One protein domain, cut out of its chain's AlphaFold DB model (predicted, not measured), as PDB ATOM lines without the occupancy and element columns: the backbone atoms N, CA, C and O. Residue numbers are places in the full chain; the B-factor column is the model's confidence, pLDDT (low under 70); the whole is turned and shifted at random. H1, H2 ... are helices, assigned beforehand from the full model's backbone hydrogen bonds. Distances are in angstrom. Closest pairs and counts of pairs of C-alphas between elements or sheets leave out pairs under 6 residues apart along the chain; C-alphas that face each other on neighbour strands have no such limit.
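Overview. This is residues 98 to 142 of the 148 residues of the protein "HNH endonuclease" of Acidobacteria bacterium (UniProt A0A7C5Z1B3). Two short helices, H1 and H2, pack on each other, and a long helix, H3, turns off from the end of H2, making with it an open V; H1 sits at the mouth of this V, and residues 135 to 142 stick out. The 45 printed residues hold three named helices, in the order H1, H2, H3, and no named strand: the class is all helix. The whole is only just compact, close to loose, with a radius of gyration of the C-alphas of 11.2 A, and spans 32 by 20 by 17 A.

Along the chain. H1, residues 98 to 106, begins at C-alpha 98 (216.227, 138.568, 292.865) and measures 12.2 A. H2, residues 114 to 121, measures 10.7 A. H3, residues 124 to 140, measures 24.4 A and ends at C-alpha 140 (221.161, 124.994, 302.868).

Arrangement. H1 and H2 touch, their closest C-alphas being those of Ala 103 and Gly 115, 3.9 A apart, at a steep tilt of 55 degrees, opposite ways. H1 and H3 are close but not clearly touching, with the closest C-alphas, of Tyr 100 and Phe 130, 7.4 A apart, and about perpendicular at 87 degrees. In H1, H2 and H3 every O i to N i+4 pair is within hydrogen-bond range.

Size, cuts and confidence. The C-alphas farthest apart, of His 112 and Ala 140, are 32.5 A apart. The printed part has no cut; the link from H2 to H3 is tight, that from H1 to H2 short. No printed residue is under 70 in pLDDT.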
ATOM      1  N   ALA A  98     215.026 138.027 293.493       94.75
ATOM      2  CA  ALA A  98     216.227 138.568 292.865       94.75
ATOM      3  C   ALA A  98     216.262 140.098 292.954       94.75
ATOM      4  O   ALA A  98     217.245 140.648 293.438       94.75
ATOM      5  N   GLU A  99     215.163 140.773 292.599       94.38
ATOM      6  CA  GLU A  99     215.027 142.228 292.761       94.38
ATOM      7  C   GLU A  99     215.216 142.670 294.213       94.38
ATOM      8  O   GLU A  99     215.876 143.673 294.478       94.38
ATOM      9  N   TYR A 100     214.658 141.920 295.170       95.69
ATOM     10  CA  TYR A 100     214.793 142.251 296.586       95.69
ATOM     11  C   TYR A 100     216.236 142.101 297.088       95.69
ATOM     12  O   TYR A 100     216.709 142.928 297.866       95.69
ATOM     13  N   VAL A 101     216.943 141.058 296.646       95.31
ATOM     14  CA  VAL A 101     218.359 140.847 296.979       95.31
ATOM     15  C   VAL A 101     219.227 141.928 296.343       95.31
ATOM     16  O   VAL A 101     220.054 142.502 297.042       95.31
ATOM     17  N   GLU A 102     219.001 142.263 295.072       95.50
ATOM     18  CA  GLU A 102     219.722 143.344 294.392       95.50
ATOM     19  C   GLU A 102     219.521 144.685 295.114       95.50
ATOM     20  O   GLU A 102     220.473 145.416 295.394       95.50
ATOM     21  N   ALA A 103     218.283 144.976 295.524       94.25
ATOM     22  CA  ALA A 103     217.972 146.150 296.327       94.25
ATOM     23  C   ALA A 103     218.695 146.139 297.686       94.25
ATOM     24  O   ALA A 103     219.191 147.170 298.127       94.25
ATOM     25  N   ALA A 104     218.783 144.985 298.352       92.62
ATOM     26  CA  ALA A 104     219.478 144.847 299.632       92.62
ATOM     27  C   ALA A 104     221.003 144.980 299.513       92.62
ATOM     28  O   ALA A 104     221.631 145.505 300.429       92.62
ATOM     29  N   LEU A 105     221.591 144.524 298.405       93.00
ATOM     30  CA  LEU A 105     223.027 144.638 298.133       93.00
ATOM     31  C   LEU A 105     223.432 146.057 297.725       93.00
ATOM     32  O   LEU A 105     224.512 146.514 298.092       93.00
ATOM     33  N   SER A 106     222.564 146.756 296.994       91.50
ATOM     34  CA  SER A 106     222.791 148.142 296.567       91.50
ATOM     35  C   SER A 106     222.433 149.183 297.632       91.50
ATOM     36  O   SER A 106     222.823 150.342 297.496       91.50
ATOM     37  N   HIS A 107     221.717 148.792 298.692       91.75
ATOM     38  CA  HIS A 107     221.315 149.695 299.764       91.75
ATOM     39  C   HIS A 107     222.383 149.835 300.850       91.75
ATOM     40  O   HIS A 107     222.814 148.849 301.454       91.75
ATOM     41  N   ARG A 108     222.729 151.078 301.201       91.44
ATOM     42  CA  ARG A 108     223.524 151.358 302.399       91.44
ATOM     43  C   ARG A 108     222.630 151.800 303.548       91.44
ATOM     44  O   ARG A 108     221.860 152.752 303.450       91.44
ATOM     45  N   ARG A 109     222.785 151.139 304.700       84.56
ATOM     46  CA  ARG A 109     222.012 151.446 305.910       84.56
ATOM     47  C   ARG A 109     222.103 152.934 306.261       84.56
ATOM     48  O   ARG A 109     223.181 153.434 306.560       84.56
ATOM     49  N   GLY A 110     220.947 153.593 306.308       83.00
ATOM     50  CA  GLY A 110     220.825 155.013 306.650       83.00
ATOM     51  C   GLY A 110     220.855 155.961 305.449       83.00
ATOM     52  O   GLY A 110     220.554 157.138 305.624       83.00
ATOM     53  N   GLU A 111     221.149 155.472 304.244       87.12
ATOM     54  CA  GLU A 111     221.079 156.265 303.017       87.12
ATOM     55  C   GLU A 111     219.685 156.177 302.364       87.12
ATOM     56  O   GLU A 111     218.907 155.249 302.592       87.12
ATOM     57  N   HIS A 112     219.342 157.176 301.549       82.38
ATOM     58  CA  HIS A 112     218.086 157.237 300.790       82.38
ATOM     59  C   HIS A 112     218.313 156.862 299.318       82.38
ATOM     60  O   HIS A 112     217.976 157.623 298.410       82.38
ATOM     61  N   ASP A 113     218.927 155.702 299.088       90.12
ATOM     62  CA  ASP A 113     219.267 155.192 297.757       90.12
ATOM     63  C   ASP A 113     218.109 154.425 297.074       90.12
ATOM     64  O   ASP A 113     217.012 154.238 297.621       90.12
ATOM     65  N   ALA A 114     218.343 154.004 295.827       87.44
ATOM     66  CA  ALA A 114     217.361 153.275 295.026       87.44
ATOM     67  C   ALA A 114     216.982 151.915 295.641       87.44
ATOM     68  O   ALA A 114     215.809 151.534 295.576       87.44
ATOM     69  N   GLY A 115     217.934 151.218 296.271       90.00
ATOM     70  CA  GLY A 115     217.701 149.943 296.949       90.00
ATOM     71  C   GLY A 115     216.819 150.114 298.185       90.00
ATOM     72  O   GLY A 115     215.805 149.429 298.337       90.00
ATOM     73  N   GLY A 116     217.111 151.118 299.011       90.06
ATOM     74  CA  GLY A 116     216.314 151.504 300.171       90.06
ATOM     75  C   GLY A 116     214.875 151.846 299.792       90.06
ATOM     76  O   GLY A 116     213.938 151.425 300.475       90.06
ATOM     77  N   ARG A 117     214.665 152.533 298.659       88.50
ATOM     78  CA  ARG A 117     213.317 152.786 298.125       88.50
ATOM     79  C   ARG A 117     212.573 151.481 297.818       88.50
ATOM     80  O   ARG A 117     211.462 151.313 298.316       88.50
ATOM     81  N   ILE A 118     213.182 150.557 297.069       91.19
ATOM     82  CA  ILE A 118     212.565 149.263 296.713       91.19
ATOM     83  C   ILE A 118     212.221 148.456 297.972       91.19
ATOM     84  O   ILE A 118     211.111 147.930 298.096       91.19
ATOM     85  N   ILE A 119     213.130 148.398 298.950       90.31
ATOM     86  CA  ILE A 119     212.904 147.698 300.223       90.31
ATOM     87  C   ILE A 119     211.716 148.314 300.969       90.31
ATOM     88  O   ILE A 119     210.821 147.597 301.423       90.31
ATOM     89  N   HIS A 120     211.666 149.640 301.091       86.50
ATOM     90  CA  HIS A 120     210.583 150.315 301.805       86.50
ATOM     91  C   HIS A 120     209.230 150.221 301.095       86.50
ATOM     92  O   HIS A 120     208.205 150.158 301.778       86.50
ATOM     93  N   GLU A 121     209.221 150.189 299.764       87.44
ATOM     94  CA  GLU A 121     208.013 150.008 298.955       87.44
ATOM     95  C   GLU A 121     207.532 148.547 298.948       87.44
ATOM     96  O   GLU A 121     206.333 148.299 298.891       87.44
ATOM     97  N   THR A 122     208.418 147.560 299.101       88.88
ATOM     98  CA  THR A 122     208.015 146.145 299.208       88.88
ATOM     99  C   THR A 122     207.090 145.929 300.419       88.88
ATOM    100  O   THR A 122     207.479 146.289 301.530       88.88
ATOM    101  N   PRO A 123     205.894 145.324 300.275       87.50
ATOM    102  CA  PRO A 123     204.991 145.074 301.404       87.50
ATOM    103  C   PRO A 123     205.652 144.286 302.551       87.50
ATOM    104  O   PRO A 123     206.468 143.398 302.274       87.50
ATOM    105  N   PRO A 124     205.322 144.568 303.830       83.19
ATOM    106  CA  PRO A 124     205.916 143.883 304.981       83.19
ATOM    107  C   PRO A 124     205.857 142.357 304.889       83.19
ATOM    108  O   PRO A 124     206.858 141.695 305.146       83.19
ATOM    109  N   GLU A 125     204.726 141.808 304.448       83.94
ATOM    110  CA  GLU A 125     204.499 140.368 304.315       83.94
ATOM    111  C   GLU A 125     205.442 139.759 303.268       83.94
ATOM    112  O   GLU A 125     206.023 138.693 303.473       83.94
ATOM    113  N   ARG A 126     205.655 140.472 302.154       89.12
ATOM    114  CA  ARG A 126     206.577 140.047 301.091       89.12
ATOM    115  C   ARG A 126     208.034 140.138 301.531       89.12
ATOM    116  O   ARG A 126     208.794 139.214 301.257       89.12
ATOM    117  N   ARG A 127     208.421 141.196 302.254       92.94
ATOM    118  CA  ARG A 127     209.772 141.308 302.831       92.94
ATOM    119  C   ARG A 127     210.083 140.154 303.773       92.94
ATOM    120  O   ARG A 127     211.162 139.580 303.673       92.94
ATOM    121  N   SER A 128     209.142 139.806 304.653       92.12
ATOM    122  CA  SER A 128     209.294 138.671 305.568       92.12
ATOM    123  C   SER A 128     209.493 137.368 304.798       92.12
ATOM    124  O   SER A 128     210.469 136.664 305.044       92.12
ATOM    125  N   ARG A 129     208.665 137.109 303.776       93.94
ATOM    126  CA  ARG A 129     208.810 135.932 302.907       93.94
ATOM    127  C   ARG A 129     210.175 135.877 302.211       93.94
ATOM    128  O   ARG A 129     210.788 134.815 302.141       93.94
ATOM    129  N   PHE A 130     210.667 137.001 301.689       96.31
ATOM    130  CA  PHE A 130     211.994 137.051 301.069       96.31
ATOM    131  C   PHE A 130     213.114 136.826 302.085       96.31
ATOM    132  O   PHE A 130     214.044 136.078 301.800       96.31
ATOM    133  N   ALA A 131     213.021 137.412 303.280       93.44
ATOM    134  CA  ALA A 131     214.000 137.197 304.339       93.44
ATOM    135  C   ALA A 131     214.055 135.723 304.772       93.44
ATOM    136  O   ALA A 131     215.144 135.158 304.883       93.44
ATOM    137  N   GLU A 132     212.900 135.081 304.960       95.56
ATOM    138  CA  GLU A 132     212.802 133.647 305.257       95.56
ATOM    139  C   GLU A 132     213.464 132.797 304.172       95.56
ATOM    140  O   GLU A 132     214.248 131.896 304.478       95.56
ATOM    141  N   GLU A 133     213.199 133.117 302.905       95.75
ATOM    142  CA  GLU A 133     213.775 132.418 301.760       95.75
ATOM    143  C   GLU A 133     215.299 132.577 301.683       95.75
ATOM    144  O   GLU A 133     216.015 131.594 301.479       95.75
ATOM    145  N   ILE A 134     215.814 133.790 301.910       94.19
ATOM    146  CA  ILE A 134     217.256 134.062 301.988       94.19
ATOM    147  C   ILE A 134     217.879 133.219 303.102       94.19
ATOM    148  O   ILE A 134     218.867 132.523 302.870       94.19
ATOM    149  N   TRP A 135     217.292 133.221 304.300       92.69
ATOM    150  CA  TRP A 135     217.795 132.436 305.429       92.69
ATOM    151  C   TRP A 135     217.703 130.930 305.200       92.69
ATOM    152  O   TRP A 135     218.581 130.185 305.638       92.69
ATOM    153  N   ARG A 136     216.662 130.454 304.514       94.81
ATOM    154  CA  ARG A 136     216.542 129.052 304.103       94.81
ATOM    155  C   ARG A 136     217.689 128.659 303.174       94.81
ATOM    156  O   ARG A 136     218.357 127.664 303.442       94.81
ATOM    157  N   ARG A 137     217.967 129.462 302.141       93.69
ATOM    158  CA  ARG A 137     219.076 129.220 301.202       93.69
ATOM    159  C   ARG A 137     220.435 129.290 301.890       93.69
ATOM    160  O   ARG A 137     221.257 128.405 301.692       93.69
ATOM    161  N   ARG A 138     220.662 130.288 302.748       90.62
ATOM    162  CA  ARG A 138     221.923 130.418 303.496       90.62
ATOM    163  C   ARG A 138     222.220 129.190 304.350       90.62
ATOM    164  O   ARG A 138     223.343 128.702 304.301       90.62
ATOM    165  N   ARG A 139     221.206 128.670 305.053       92.31
ATOM    166  CA  ARG A 139     221.304 127.425 305.833       92.31
ATOM    167  C   ARG A 139     221.595 126.214 304.952       92.31
ATOM    168  O   ARG A 139     222.464 125.423 305.291       92.31
ATOM    169  N   ALA A 140     220.918 126.089 303.810       91.44
ATOM    170  CA  ALA A 140     221.161 124.994 302.868       91.44
ATOM    171  C   ALA A 140     222.596 125.005 302.305       91.44
ATOM    172  O   ALA A 140     223.191 123.950 302.117       91.44
ATOM    173  N   HIS A 141     223.166 126.192 302.079       87.94
ATOM    174  CA  HIS A 141     224.545 126.367 301.614       87.94
ATOM    175  C   HIS A 141     225.594 126.397 302.742       87.94
ATOM    176  O   HIS A 141     226.777 126.540 302.450       87.94
ATOM    177  N   GLY A 142     225.192 126.325 304.016       85.50
ATOM    178  CA  GLY A 142     226.100 126.436 305.167       85.50
ATOM    179  C   GLY A 142     226.766 127.810 305.346       85.50
ATOM    180  O   GLY A 142     227.765 127.925 306.047       85.50
TER     181      GLY A 142